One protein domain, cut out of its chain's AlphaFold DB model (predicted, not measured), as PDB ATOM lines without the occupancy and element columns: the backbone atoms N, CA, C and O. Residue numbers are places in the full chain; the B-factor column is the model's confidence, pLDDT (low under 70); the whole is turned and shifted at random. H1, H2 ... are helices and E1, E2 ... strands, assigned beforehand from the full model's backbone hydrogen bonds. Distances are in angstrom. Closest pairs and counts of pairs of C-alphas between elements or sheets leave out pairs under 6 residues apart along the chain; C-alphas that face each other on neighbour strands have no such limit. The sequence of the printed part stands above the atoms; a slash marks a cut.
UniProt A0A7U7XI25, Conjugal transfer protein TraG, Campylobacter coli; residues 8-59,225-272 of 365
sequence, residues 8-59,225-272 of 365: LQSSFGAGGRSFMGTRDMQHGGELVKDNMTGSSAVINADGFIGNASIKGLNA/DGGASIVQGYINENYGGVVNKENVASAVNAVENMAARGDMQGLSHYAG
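AT A GLANCE: This is residues 8 to 59 and 225 to 272 of the 365 residues of the protein "Conjugal transfer protein TraG" of Campylobacter coli (UniProt A0A7U7XI25). A strongly twisted sheet of five strands curls round one long helix, H2, and its other face is bare of helices. H1 stands up from the same face at the E5 end of the sheet and crosses H2, while H3, off the sheet, folds back from the end of H2 and meets both helices. The printed part has 100 residues, with five named strands and three named helices that follow along the chain as E1 E2 E3 E4 E5 H1 H2 H3; the antiparallel sheet has the strand order E1, E2, E3, E4, E5, and the class is mixed, helices and strands. The whole is compact, with a radius of gyration of the C-alphas of 12.3 A and spans of 38 by 26 by 25 A.

IN THESE COORDINATES: E1 is residues 8 to 14, 18.5 A long, beginning at C-alpha 8 (139.208, 124.766, 134.312). E2, residues 17 to 24, is 22.8 A long; E3 is residues 30 to 34, 13.2 A; E4 is residues 40 to 43; E5 is residues 49 to 53. H1 is residues 228 to 238, 15.4 A. H2, residues 245 to 260, is 22.1 A long and begins at C-alpha 245 (141.361, 117.599, 145.204). H3, residues 264 to 270, ends at C-alpha 270 (146.649, 100.561, 150.766).

HOW THE PARTS SIT: The strands form a meander, each the antiparallel neighbour of the one before, in four hairpins. Within hydrogen-bond range are N 10 and O 21 of E1 and E2, 2.9 A; N 22 and O 31 of E2 and E3, 2.8 A; N 32 and O 41 of E3 and E4, 2.9 A; and N 40 and O 53 of E4 and E5, 2.8 A. H1 and H2 are on the same face, making two layers, a sheet with helices on one face. The closest C-alphas of E3 and H2 are those of Val 32 and Ala 249, 6.3 A apart. H1 stands up from the sheet at 50 degrees; its closest C-alpha pair with E5 is Ala 52 and Ala 228, 4.8 A. H1 and H2 touch, closest at the C-alphas of Val 231 and Ala 251, 5.7 A, and are only just about perpendicular at 71 degrees. H3 touches H1, closest at the C-alphas of Gly 233 and Tyr 270, 4.6 A, about perpendicular at 74 degrees. H2 and H3 form a helical hairpin at a shallow tilt of 25 degrees, opposite ways; H2 touches H3 with residues 255 to 259 alone, closest at the C-alphas of Met 258 and Leu 267, 6.5 A. H3 is not on the sheet. Every O i to N i+4 pair is within hydrogen-bond range in H1 and H2; in H3, 2 of 3 are.

THE WHOLE: The C-alphas farthest apart are those of Gln 26 and Gln 265, 38.6 A. Residues 60 to 224 are not printed, and C-alphas 59 and 225 are 10.4 A apart across this cut. Of the links that are printed whole, none is long. The mean pLDDT of the printed part is 85.1; residues 26 to 27, 59, 225 to 226 and 272 are under 70.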
ATOM      1  N   LEU A   8     138.803 123.809 133.280       74.69
ATOM      2  CA  LEU A   8     139.208 124.766 134.312       74.69
ATOM      3  C   LEU A   8     140.514 124.310 134.955       74.69
ATOM      4  O   LEU A   8     140.595 123.199 135.474       74.69
ATOM      5  N   GLN A   9     141.522 125.179 134.949       81.88
ATOM      6  CA  GLN A   9     142.808 124.926 135.593       81.88
ATOM      7  C   GLN A   9     142.960 125.794 136.839       81.88
ATOM      8  O   GLN A   9     142.676 126.991 136.810       81.88
ATOM      9  N   SER A  10     143.422 125.199 137.934       84.69
ATOM     10  CA  SER A  10     143.738 125.921 139.167       84.69
ATOM     11  C   SER A  10     144.983 125.347 139.828       84.69
ATOM     12  O   SER A  10     145.163 124.132 139.881       84.69
ATOM     13  N   SER A  11     145.849 126.216 140.340       88.69
ATOM     14  CA  SER A  11     146.971 125.820 141.188       88.69
ATOM     15  C   SER A  11     146.570 125.897 142.654       88.69
ATOM     16  O   SER A  11     145.917 126.859 143.061       88.69
ATOM     17  N   PHE A  12     146.997 124.933 143.461       92.00
ATOM     18  CA  PHE A  12     146.733 124.925 144.898       92.00
ATOM     19  C   PHE A  12     147.881 124.274 145.675       92.00
ATOM     20  O   PHE A  12     148.774 123.655 145.094       92.00
ATOM     21  N   GLY A  13     147.881 124.465 146.993       88.44
ATOM     22  CA  GLY A  13     148.841 123.849 147.905       88.44
ATOM     23  C   GLY A  13     148.197 122.716 148.698       88.44
ATOM     24  O   GLY A  13     147.092 122.883 149.208       88.44
ATOM     25  N   ALA A  14     148.891 121.589 148.829       86.25
ATOM     26  CA  ALA A  14     148.482 120.469 149.675       86.25
ATOM     27  C   ALA A  14     149.722 119.730 150.191       86.25
ATOM     28  O   ALA A  14     150.700 119.572 149.461       86.25
ATOM     29  N   GLY A  15     149.723 119.322 151.465       72.50
ATOM     30  CA  GLY A  15     150.842 118.575 152.058       72.50
ATOM     31  C   GLY A  15     152.220 119.241 151.900       72.50
ATOM     32  O   GLY A  15     153.214 118.544 151.720       72.50
ATOM     33  N   GLY A  16     152.278 120.580 151.891       81.50
ATOM     34  CA  GLY A  16     153.516 121.349 151.693       81.50
ATOM     35  C   GLY A  16     154.034 121.412 150.248       81.50
ATOM     36  O   GLY A  16     155.127 121.929 150.028       81.50
ATOM     37  N   ARG A  17     153.278 120.914 149.260       86.94
ATOM     38  CA  ARG A  17     153.651 120.894 147.836       86.94
ATOM     39  C   ARG A  17     152.643 121.655 146.974       86.94
ATOM     40  O   ARG A  17     151.523 121.936 147.404       86.94
ATOM     41  N   SER A  18     153.064 122.004 145.759       91.69
ATOM     42  CA  SER A  18     152.230 122.690 144.767       91.69
ATOM     43  C   SER A  18     151.641 121.701 143.768       91.69
ATOM     44  O   SER A  18     152.365 120.923 143.145       91.69
ATOM     45  N   PHE A  19     150.328 121.799 143.579       92.19
ATOM     46  CA  PHE A  19     149.552 120.982 142.660       92.19
ATOM     47  C   PHE A  19     148.830 121.841 141.629       92.19
ATOM     48  O   PHE A  19     148.542 123.021 141.849       92.19
ATOM     49  N   MET A  20     148.506 121.215 140.507       88.62
ATOM     50  CA  MET A  20     147.613 121.720 139.482       88.62
ATOM     51  C   MET A  20     146.403 120.791 139.375       88.62
ATOM     52  O   MET A  20     146.545 119.601 139.098       88.62
ATOM     53  N   GLY A  21     145.215 121.351 139.580       85.69
ATOM     54  CA  GLY A  21     143.931 120.719 139.295       85.69
ATOM     55  C   GLY A  21     143.449 121.134 137.908       85.69
ATOM     56  O   GLY A  21     143.360 122.331 137.635       85.69
ATOM     57  N   THR A  22     143.155 120.175 137.033       83.88
ATOM     58  CA  THR A  22     142.532 120.414 135.722       83.88
ATOM     59  C   THR A  22     141.197 119.688 135.668       83.88
ATOM     60  O   THR A  22     141.170 118.464 135.583       83.88
ATOM     61  N   ARG A  23     140.093 120.434 135.714       80.62
ATOM     62  CA  ARG A  23     138.733 119.891 135.658       80.62
ATOM     63  C   ARG A  23     138.188 119.944 134.241       80.62
ATOM     64  O   ARG A  23     138.146 121.020 133.650       80.62
ATOM     65  N   ASP A  24     137.734 118.807 133.733       76.31
ATOM     66  CA  ASP A  24     136.937 118.710 132.515       76.31
ATOM     67  C   ASP A  24     135.491 119.118 132.827       76.31
ATOM     68  O   ASP A  24     134.797 118.477 133.616       76.31
ATOM     69  N   MET A  25     135.034 120.212 132.222       70.75
ATOM     70  CA  MET A  25     133.683 120.732 132.432       70.75
ATOM     71  C   MET A  25     132.598 119.942 131.689       70.75
ATOM     72  O   MET A  25     131.428 120.082 132.032       70.75
ATOM     73  N   GLN A  26     132.956 119.146 130.680       69.31
ATOM     74  CA  GLN A  26     132.011 118.317 129.928       69.31
ATOM     75  C   GLN A  26     131.776 116.969 130.602       69.31
ATOM     76  O   GLN A  26     130.639 116.508 130.657       69.31
ATOM     77  N   HIS A  27     132.838 116.356 131.125       69.12
ATOM     78  CA  HIS A  27     132.778 114.999 131.678       69.12
ATOM     79  C   HIS A  27     132.871 114.958 133.208       69.12
ATOM     80  O   HIS A  27     132.713 113.892 133.788       69.12
ATOM     81  N   GLY A  28     133.121 116.092 133.873       71.69
ATOM     82  CA  GLY A  28     133.114 116.222 135.336       71.69
ATOM     83  C   GLY A  28     134.358 115.689 136.055       71.69
ATOM     84  O   GLY A  28     134.489 115.912 137.256       71.69
ATOM     85  N   GLY A  29     135.275 115.023 135.348       80.81
ATOM     86  CA  GLY A  29     136.523 114.518 135.919       80.81
ATOM     87  C   GLY A  29     137.536 115.624 136.228       80.81
ATOM     88  O   GLY A  29     137.583 116.654 135.552       80.81
ATOM     89  N   GLU A  30     138.379 115.414 137.235       85.06
ATOM     90  CA  GLU A  30     139.421 116.357 137.646       85.06
ATOM     91  C   GLU A  30     140.778 115.662 137.793       85.06
ATOM     92  O   GLU A  30     140.958 114.781 138.626       85.06
ATOM     93  N   LEU A  31     141.761 116.075 136.991       87.38
ATOM     94  CA  LEU A  31     143.150 115.641 137.126       87.38
ATOM     95  C   LEU A  31     143.839 116.467 138.211       87.38
ATOM     96  O   LEU A  31     143.969 117.682 138.066       87.38
ATOM     97  N   VAL A  32     144.354 115.806 139.241       90.44
ATOM     98  CA  VAL A  32     145.205 116.404 140.271       90.44
ATOM     99  C   VAL A  32     146.643 115.991 140.002       90.44
ATOM    100  O   VAL A  32     146.967 114.808 140.058       90.44
ATOM    101  N   LYS A  33     147.512 116.957 139.699       89.19
ATOM    102  CA  LYS A  33     148.908 116.710 139.323       89.19
ATOM    103  C   LYS A  33     149.868 117.510 140.187       89.19
ATOM    104  O   LYS A  33     149.709 118.716 140.339       89.19
ATOM    105  N   ASP A  34     150.891 116.852 140.706       89.25
ATOM    106  CA  ASP A  34     152.003 117.503 141.377       89.25
ATOM    107  C   ASP A  34     152.907 118.219 140.363       89.25
ATOM    108  O   ASP A  34     153.374 117.621 139.386       89.25
ATOM    109  N   ASN A  35     153.180 119.502 140.603       85.25
ATOM    110  CA  ASN A  35     153.949 120.332 139.677       85.25
ATOM    111  C   ASN A  35     155.453 120.015 139.667       85.25
ATOM    112  O   ASN A  35     156.127 120.329 138.689       85.25
ATOM    113  N   MET A  36     155.990 119.415 140.731       87.19
ATOM    114  CA  MET A  36     157.418 119.115 140.856       87.19
ATOM    115  C   MET A  36     157.776 117.744 140.294       87.19
ATOM    116  O   MET A  36     158.804 117.593 139.638       87.19
ATOM    117  N   THR A  37     156.964 116.726 140.579       84.31
ATOM    118  CA  THR A  37     157.319 115.330 140.264       84.31
ATOM    119  C   THR A  37     156.523 114.763 139.107       84.31
ATOM    120  O   THR A  37     156.926 113.757 138.527       84.31
ATOM    121  N   GLY A  38     155.429 115.428 138.736       83.75
ATOM    122  CA  GLY A  38     154.520 114.971 137.699       83.75
ATOM    123  C   GLY A  38     153.593 113.845 138.145       83.75
ATOM    124  O   GLY A  38     152.763 113.444 137.333       83.75
ATOM    125  N   SER A  39     153.702 113.376 139.398       85.38
ATOM    126  CA  SER A  39     152.770 112.413 139.986       85.38
ATOM    127  C   SER A  39     151.345 112.954 139.906       85.38
ATOM    128  O   SER A  39     151.115 114.141 140.143       85.38
ATOM    129  N   SER A  40     150.375 112.112 139.580       87.12
ATOM    130  CA  SER A  40     148.999 112.553 139.386       87.12
ATOM    131  C   SER A  40     147.978 111.467 139.665       87.12
ATOM    132  O   SER A  40     148.280 110.287 139.535       87.12
ATOM    133  N   ALA A  41     146.752 111.881 139.958       86.56
ATOM    134  CA  ALA A  41     145.586 111.012 139.999       86.56
ATOM    135  C   ALA A  41     144.374 111.735 139.408       86.56
ATOM    136  O   ALA A  41     144.267 112.963 139.491       86.56
ATOM    137  N   VAL A  42     143.469 110.975 138.800       86.25
ATOM    138  CA  VAL A  42     142.199 111.485 138.280       86.25
ATOM    139  C   VAL A  42     141.101 111.237 139.306       86.25
ATOM    140  O   VAL A  42     140.954 110.129 139.804       86.25
ATOM    141  N   ILE A  43     140.312 112.263 139.602       88.38
ATOM    142  CA  ILE A  43     139.024 112.141 140.280       88.38
ATOM    143  C   ILE A  43     137.975 111.980 139.186       88.38
ATOM    144  O   ILE A  43     137.805 112.875 138.356       88.38
ATOM    145  N   ASN A  44     137.295 110.843 139.155       83.69
ATOM    146  CA  ASN A  44     136.216 110.595 138.210       83.69
ATOM    147  C   ASN A  44     134.936 111.331 138.636       83.69
ATOM    148  O   ASN A  44     134.774 111.747 139.783       83.69
ATOM    149  N   ALA A  45     133.990 111.470 137.706       77.25
ATOM    150  CA  ALA A  45     132.708 112.128 137.969       77.25
ATOM    151  C   ALA A  45     131.826 111.389 138.993       77.25
ATOM    152  O   ALA A  45     130.942 111.995 139.593       77.25
ATOM    153  N   ASP A  46     132.067 110.093 139.193       77.31
ATOM    154  CA  ASP A  46     131.412 109.253 140.199       77.31
ATOM    155  C   ASP A  46     132.016 109.412 141.609       77.31
ATOM    156  O   ASP A  46     131.523 108.807 142.560       77.31
ATOM    157  N   GLY A  47     133.053 110.244 141.757       75.25
ATOM    158  CA  GLY A  47     133.714 110.511 143.030       75.25
ATOM    159  C   GLY A  47     134.765 109.475 143.430       75.25
ATOM    160  O   GLY A  47     135.268 109.560 144.547       75.25
ATOM    161  N   PHE A  48     135.128 108.533 142.555       81.81
ATOM    162  CA  PHE A  48     136.218 107.583 142.793       81.81
ATOM    163  C   PHE A  48     137.535 108.031 142.152       81.81
ATOM    164  O   PHE A  48     137.563 108.851 141.228       81.81
ATOM    165  N   ILE A  49     138.646 107.473 142.637       83.31
ATOM    166  CA  ILE A  49     139.950 107.645 141.994       83.31
ATOM    167  C   ILE A  49     140.007 106.796 140.718       83.31
ATOM    168  O   ILE A  49     139.902 105.572 140.758       83.31
ATOM    169  N   GLY A  50     140.158 107.473 139.582       78.69
ATOM    170  CA  GLY A  50     140.485 106.878 138.291       78.69
ATOM    171  C   GLY A  50     141.990 106.659 138.143       78.69
ATOM    172  O   GLY A  50     142.698 106.468 139.120       78.69
ATOM    173  N   ASN A  51     142.500 106.719 136.911       78.94
ATOM    174  CA  ASN A  51     143.914 106.451 136.635       78.94
ATOM    175  C   ASN A  51     144.856 107.304 137.514       78.94
ATOM    176  O   ASN A  51     144.710 108.531 137.593       78.94
ATOM    177  N   ALA A  52     145.839 106.647 138.127       82.25
ATOM    178  CA  ALA A  52     146.922 107.285 138.855       82.25
ATOM    179  C   ALA A  52     148.270 107.002 138.182       82.25
ATOM    180  O   ALA A  52     148.490 105.987 137.534       82.25
ATOM    181  N   SER A  53     149.196 107.943 138.317       84.12
ATOM    182  CA  SER A  53     150.580 107.785 137.893       84.12
ATOM    183  C   SER A  53     151.451 108.377 138.979       84.12
ATOM    184  O   SER A  53     151.496 109.594 139.146       84.12
ATOM    185  N   ILE A  54     152.102 107.523 139.761       87.31
ATOM    186  CA  ILE A  54     152.902 107.948 140.907       87.31
ATOM    187  C   ILE A  54     154.374 107.692 140.610       87.31
ATOM    188  O   ILE A  54     154.781 106.584 140.254       87.31
ATOM    189  N   LYS A  55     155.206 108.725 140.757       85.38
ATOM    190  CA  LYS A  55     156.647 108.585 140.562       85.38
ATOM    191  C   LYS A  55     157.214 107.523 141.512       85.38
ATOM    192  O   LYS A  55     156.955 107.542 142.709       85.38
ATOM    193  N   GLY A  56     158.015 106.607 140.965       79.75
ATOM    194  CA  GLY A  56     158.621 105.504 141.723       79.75
ATOM    195  C   GLY A  56     157.716 104.283 141.912       79.75
ATOM    196  O   GLY A  56     158.209 103.235 142.312       79.75
ATOM    197  N   LEU A  57     156.434 104.381 141.555       80.81
ATOM    198  CA  LEU A  57     155.483 103.280 141.602       80.81
ATOM    199  C   LEU A  57     155.102 102.894 140.169       80.81
ATOM    200  O   LEU A  57     154.250 103.515 139.540       80.81
ATOM    201  N   ASN A  58     155.796 101.901 139.618       74.00
ATOM    202  CA  ASN A  58     155.523 101.389 138.276       74.00
ATOM    203  C   ASN A  58     155.598  99.860 138.249       74.00
ATOM    204  O   ASN A  58     156.270  99.255 139.086       74.00
ATOM    205  N   ALA A  59     154.947  99.265 137.246       69.56
ATOM    206  CA  ALA A  59     154.828  97.818 137.102       69.56
ATOM    207  C   ALA A  59     156.183  97.089 137.072       69.56
ATOM    208  O   ALA A  59     156.299  95.991 137.601       69.56
ATOM    209  N   ASP A 225     145.473  99.185 137.557       64.38
ATOM    210  CA  ASP A 225     144.840 100.505 137.722       64.38
ATOM    211  C   ASP A 225     145.815 101.695 137.828       64.38
ATOM    212  O   ASP A 225     145.391 102.834 138.034       64.38
ATOM    213  N   GLY A 226     147.122 101.455 137.676       66.50
ATOM    214  CA  GLY A 226     148.149 102.500 137.756       66.50
ATOM    215  C   GLY A 226     148.464 102.984 139.179       66.50
ATOM    216  O   GLY A 226     149.175 103.971 139.356       66.50
ATOM    217  N   GLY A 227     147.977 102.296 140.215       78.94
ATOM    218  CA  GLY A 227     148.104 102.706 141.617       78.94
ATOM    219  C   GLY A 227     146.922 103.546 142.113       78.94
ATOM    220  O   GLY A 227     147.021 104.193 143.159       78.94
ATOM    221  N   ALA A 228     145.808 103.543 141.380       83.56
ATOM    222  CA  ALA A 228     144.565 104.207 141.756       83.56
ATOM    223  C   ALA A 228     143.990 103.631 143.053       83.56
ATOM    224  O   ALA A 228     143.622 104.388 143.955       83.56
ATOM    225  N   SER A 229     143.982 102.302 143.186       84.81
ATOM    226  CA  SER A 229     143.539 101.612 144.403       84.81
ATOM    227  C   SER A 229     144.379 101.981 145.620       84.81
ATOM    228  O   SER A 229     143.811 102.198 146.684       84.81
ATOM    229  N   ILE A 230     145.694 102.164 145.467       90.12
ATOM    230  CA  ILE A 230     146.587 102.595 146.558       90.12
ATOM    231  C   ILE A 230     146.231 104.012 147.018       90.12
ATOM    232  O   ILE A 230     146.125 104.276 148.216       90.12
ATOM    233  N   VAL A 231     146.004 104.932 146.077       90.94
ATOM    234  CA  VAL A 231     145.582 106.305 146.397       90.94
ATOM    235  C   VAL A 231     144.197 106.308 147.055       90.94
ATOM    236  O   VAL A 231     144.005 106.969 148.076       90.94
ATOM    237  N   GLN A 232     143.242 105.539 146.525       89.00
ATOM    238  CA  GLN A 232     141.900 105.400 147.096       89.00
ATOM    239  C   GLN A 232     141.941 104.783 148.500       89.00
ATOM    240  O   GLN A 232     141.271 105.284 149.399       89.00
ATOM    241  N   GLY A 233     142.735 103.733 148.712       88.94
ATOM    242  CA  GLY A 233     142.915 103.076 150.006       88.94
ATOM    243  C   GLY A 233     143.471 104.038 151.049       88.94
ATOM    244  O   GLY A 233     142.925 104.138 152.148       88.94
ATOM    245  N   TYR A 234     144.474 104.837 150.669       92.62
ATOM    246  CA  TYR A 234     145.000 105.891 151.531       92.62
ATOM    247  C   TYR A 234     143.913 106.902 151.922       92.62
ATOM    248  O   TYR A 234     143.810 107.268 153.092       92.62
ATOM    249  N   ILE A 235     143.078 107.336 150.972       90.56
ATOM    250  CA  ILE A 235     141.985 108.287 151.231       90.56
ATOM    251  C   ILE A 235     140.898 107.678 152.119       90.56
ATOM    252  O   ILE A 235     140.388 108.347 153.019       90.56
ATOM    253  N   ASN A 236     140.548 106.415 151.889       87.62
ATOM    254  CA  ASN A 236     139.554 105.702 152.681       87.62
ATOM    255  C   ASN A 236     139.957 105.654 154.154       87.62
ATOM    256  O   ASN A 236     139.150 105.982 155.021       87.62
ATOM    257  N   GLU A 237     141.213 105.306 154.424       86.94
ATOM    258  CA  GLU A 237     141.713 105.156 155.787       86.94
ATOM    259  C   GLU A 237     142.010 106.499 156.468       86.94
ATOM    260  O   GLU A 237     141.611 106.712 157.610       86.94
ATOM    261  N   ASN A 238     142.670 107.432 155.775       91.56
ATOM    262  CA  ASN A 238     143.170 108.667 156.392       91.56
ATOM    263  C   ASN A 238     142.187 109.842 156.305       91.56
ATOM    264  O   ASN A 238     142.281 110.784 157.092       91.56
ATOM    265  N   TYR A 239     141.247 109.804 155.359       90.31
ATOM    266  CA  TYR A 239     140.294 110.889 155.103       90.31
ATOM    267  C   TYR A 239     138.833 110.417 155.112       90.31
ATOM    268  O   TYR A 239     137.956 111.122 154.611       90.31
ATOM    269  N   GLY A 240     138.556 109.228 155.656       85.12
ATOM    270  CA  GLY A 240     137.199 108.683 155.773       85.12
ATOM    271  C   GLY A 240     136.502 108.463 154.428       85.12
ATOM    272  O   GLY A 240     135.277 108.530 154.356       85.12
ATOM    273  N   GLY A 241     137.270 108.273 153.350       82.56
ATOM    274  CA  GLY A 241     136.743 108.079 151.994       82.56
ATOM    275  C   GLY A 241     136.308 109.363 151.289       82.56
ATOM    276  O   GLY A 241     135.741 109.300 150.201       82.56
ATOM    277  N   VAL A 242     136.572 110.538 151.868       90.25
ATOM    278  CA  VAL A 242     136.215 111.815 151.242       90.25
ATOM    279  C   VAL A 242     137.181 112.122 150.096       90.25
ATOM    280  O   VAL A 242     138.310 112.566 150.317       90.25
ATOM    281  N   VAL A 243     136.721 111.924 148.862       88.38
ATOM    282  CA  VAL A 243     137.487 112.215 147.646       88.38
ATOM    283  C   VAL A 243     137.261 113.669 147.216       88.38
ATOM    284  O   VAL A 243     136.195 114.047 146.736       88.38
ATOM    285  N   ASN A 244     138.282 114.504 147.401       89.69
ATOM    286  CA  ASN A 244     138.361 115.878 146.898       89.69
ATOM    287  C   ASN A 244     139.811 116.205 146.511       89.69
ATOM    288  O   ASN A 244     140.734 115.477 146.885       89.69
ATOM    289  N   LYS A 245     140.035 117.287 145.762       90.44
ATOM    290  CA  LYS A 245     141.361 117.599 145.204       90.44
ATOM    291  C   LYS A 245     142.456 117.766 146.266       90.44
ATOM    292  O   LYS A 245     143.589 117.362 146.018       90.44
ATOM    293  N   GLU A 246     142.138 118.300 147.445       92.81
ATOM    294  CA  GLU A 246     143.084 118.471 148.551       92.81
ATOM    295  C   GLU A 246     143.504 117.123 149.165       92.81
ATOM    296  O   GLU A 246     144.696 116.880 149.386       92.81
ATOM    297  N   ASN A 247     142.540 116.225 149.385       93.88
ATOM    298  CA  ASN A 247     142.770 114.881 149.912       93.88
ATOM    299  C   ASN A 247     143.500 114.003 148.889       93.88
ATOM    300  O   ASN A 247     144.446 113.306 149.250       93.88
ATOM    301  N   VAL A 248     143.130 114.089 147.606       93.31
ATOM    302  CA  VAL A 248     143.824 113.384 146.518       93.31
ATOM    303  C   VAL A 248     145.263 113.860 146.382       93.31
ATOM    304  O   VAL A 248     146.167 113.036 146.315       93.31
ATOM    305  N   ALA A 249     145.507 115.170 146.393       93.50
ATOM    306  CA  ALA A 249     146.862 115.711 146.331       93.50
ATOM    307  C   ALA A 249     147.727 115.235 147.510       93.50
ATOM    308  O   ALA A 249     148.880 114.833 147.330       93.50
ATOM    309  N   SER A 250     147.156 115.227 148.717       95.12
ATOM    310  CA  SER A 250     147.847 114.747 149.916       95.12
ATOM    311  C   SER A 250     148.144 113.245 149.841       95.12
ATOM    312  O   SER A 250     149.262 112.834 150.155       95.12
ATOM    313  N   ALA A 251     147.201 112.441 149.339       94.88
ATOM    314  CA  ALA A 251     147.384 111.009 149.114       94.88
ATOM    315  C   ALA A 251     148.447 110.719 148.041       94.88
ATOM    316  O   ALA A 251     149.355 109.931 148.284       94.88
ATOM    317  N   VAL A 252     148.408 111.405 146.892       93.56
ATOM    318  CA  VAL A 252     149.428 111.301 145.828       93.56
ATOM    319  C   VAL A 252     150.826 111.576 146.386       93.56
ATOM    320  O   VAL A 252     151.755 110.813 146.128       93.56
ATOM    321  N   ASN A 253     150.978 112.624 147.203       94.88
ATOM    322  CA  ASN A 253     152.251 112.932 147.853       94.88
ATOM    323  C   ASN A 253     152.680 111.841 148.848       94.88
ATOM    324  O   ASN A 253     153.846 111.454 148.884       94.88
ATOM    325  N   ALA A 254     151.758 111.334 149.668       95.00
ATOM    326  CA  ALA A 254     152.058 110.284 150.636       95.00
ATOM    327  C   ALA A 254     152.506 108.984 149.947       95.00
ATOM    328  O   ALA A 254     153.539 108.422 150.315       95.00
ATOM    329  N   VAL A 255     151.782 108.551 148.910       93.69
ATOM    330  CA  VAL A 255     152.105 107.356 148.116       93.69
ATOM    331  C   VAL A 255     153.438 107.520 147.392       93.69
ATOM    332  O   VAL A 255     154.261 106.606 147.419       93.69
ATOM    333  N   GLU A 256     153.717 108.700 146.837       92.44
ATOM    334  CA  GLU A 256     155.027 108.998 146.253       92.44
ATOM    335  C   GLU A 256     156.156 108.887 147.290       92.44
ATOM    336  O   GLU A 256     157.187 108.274 147.018       92.44
ATOM    337  N   ASN A 257     155.969 109.425 148.498       93.38
ATOM    338  CA  ASN A 257     156.975 109.337 149.558       93.38
ATOM    339  C   ASN A 257     157.163 107.905 150.083       93.38
ATOM    340  O   ASN A 257     158.259 107.554 150.525       93.38
ATOM    341  N   MET A 258     156.125 107.066 150.060       93.62
ATOM    342  CA  MET A 258     156.262 105.633 150.347       93.62
ATOM    343  C   MET A 258     157.085 104.941 149.256       93.62
ATOM    344  O   MET A 258     158.080 104.285 149.567       93.62
ATOM    345  N   ALA A 259     156.764 105.180 147.982       88.56
ATOM    346  CA  ALA A 259     157.509 104.629 146.852       88.56
ATOM    347  C   ALA A 259     158.981 105.072 146.840       88.56
ATOM    348  O   ALA A 259     159.876 104.244 146.687       88.56
ATOM    349  N   ALA A 260     159.256 106.355 147.091       89.88
ATOM    350  CA  ALA A 260     160.611 106.902 147.135       89.88
ATOM    351  C   ALA A 260     161.477 106.302 148.256       89.88
ATOM    352  O   ALA A 260     162.695 106.216 148.111       89.88
ATOM    353  N   ARG A 261     160.860 105.875 149.366       91.19
ATOM    354  CA  ARG A 261     161.543 105.208 150.487       91.19
ATOM    355  C   ARG A 261     161.627 103.688 150.328       91.19
ATOM    356  O   ARG A 261     162.228 103.038 151.177       91.19
ATOM    357  N   GLY A 262     161.032 103.121 149.276       85.69
ATOM    358  CA  GLY A 262     160.923 101.671 149.106       85.69
ATOM    359  C   GLY A 262     159.999 101.004 150.133       85.69
ATOM    360  O   GLY A 262     160.179  99.828 150.441       85.69
ATOM    361  N   ASP A 263     159.025 101.741 150.674       89.06
ATOM    362  CA  ASP A 263     158.068 101.263 151.679       89.06
ATOM    363  C   ASP A 263     156.973 100.395 151.035       89.06
ATOM    364  O   ASP A 263     155.813 100.783 150.896       89.06
ATOM    365  N   MET A 264     157.370  99.208 150.574       85.62
ATOM    366  CA  MET A 264     156.488  98.274 149.868       85.62
ATOM    367  C   MET A 264     155.362  97.741 150.761       85.62
ATOM    368  O   MET A 264     154.290  97.423 150.252       85.62
ATOM    369  N   GLN A 265     155.588  97.668 152.075       84.00
ATOM    370  CA  GLN A 265     154.574  97.243 153.042       84.00
ATOM    371  C   GLN A 265     153.490  98.307 153.194       84.00
ATOM    372  O   GLN A 265     152.312  97.991 153.050       84.00
ATOM    373  N   GLY A 266     153.877  99.575 153.382       87.31
ATOM    374  CA  GLY A 266     152.933 100.690 153.402       87.31
ATOM    375  C   GLY A 266     152.149 100.809 152.094       87.31
ATOM    376  O   GLY A 266     150.935 100.986 152.113       87.31
ATOM    377  N   LEU A 267     152.806 100.620 150.944       90.00
ATOM    378  CA  LEU A 267     152.127 100.618 149.644       90.00
ATOM    379  C   LEU A 267     151.142  99.449 149.494       90.00
ATOM    380  O   LEU A 267     150.016  99.655 149.043       90.00
ATOM    381  N   SER A 268     151.543  98.233 149.880       85.62
ATOM    382  CA  SER A 268     150.678  97.050 149.808       85.62
ATOM    383  C   SER A 268     149.485  97.139 150.755       85.62
ATOM    384  O   SER A 268     148.425  96.607 150.430       85.62
ATOM    385  N   HIS A 269     149.642  97.783 151.912       86.44
ATOM    386  CA  HIS A 269     148.563  97.984 152.880       86.44
ATOM    387  C   HIS A 269     147.386  98.746 152.255       86.44
ATOM    388  O   HIS A 269     146.233  98.355 152.420       86.44
ATOM    389  N   TYR A 270     147.677  99.770 151.447       87.88
ATOM    390  CA  TYR A 270     146.649 100.561 150.766       87.88
ATOM    391  C   TYR A 270     146.196  99.991 149.416       87.88
ATOM    392  O   TYR A 270     145.181 100.438 148.893       87.88
ATOM    393  N   ALA A 271     146.909  99.013 148.849       78.19
ATOM    394  CA  ALA A 271     146.640  98.483 147.510       78.19
ATOM    395  C   ALA A 271     145.276  97.787 147.356       78.19
ATOM    396  O   ALA A 271     144.775  97.695 146.239       78.19
ATOM    397  N   GLY A 272     144.644  97.351 148.451       63.34
ATOM    398  CA  GLY A 272     143.347  96.671 148.404       63.34
ATOM    399  C   GLY A 272     143.421  95.280 147.756       63.34
ATOM    400  O   GLY A 272     144.232  94.997 146.880       63.34
TER     401      GLY A 272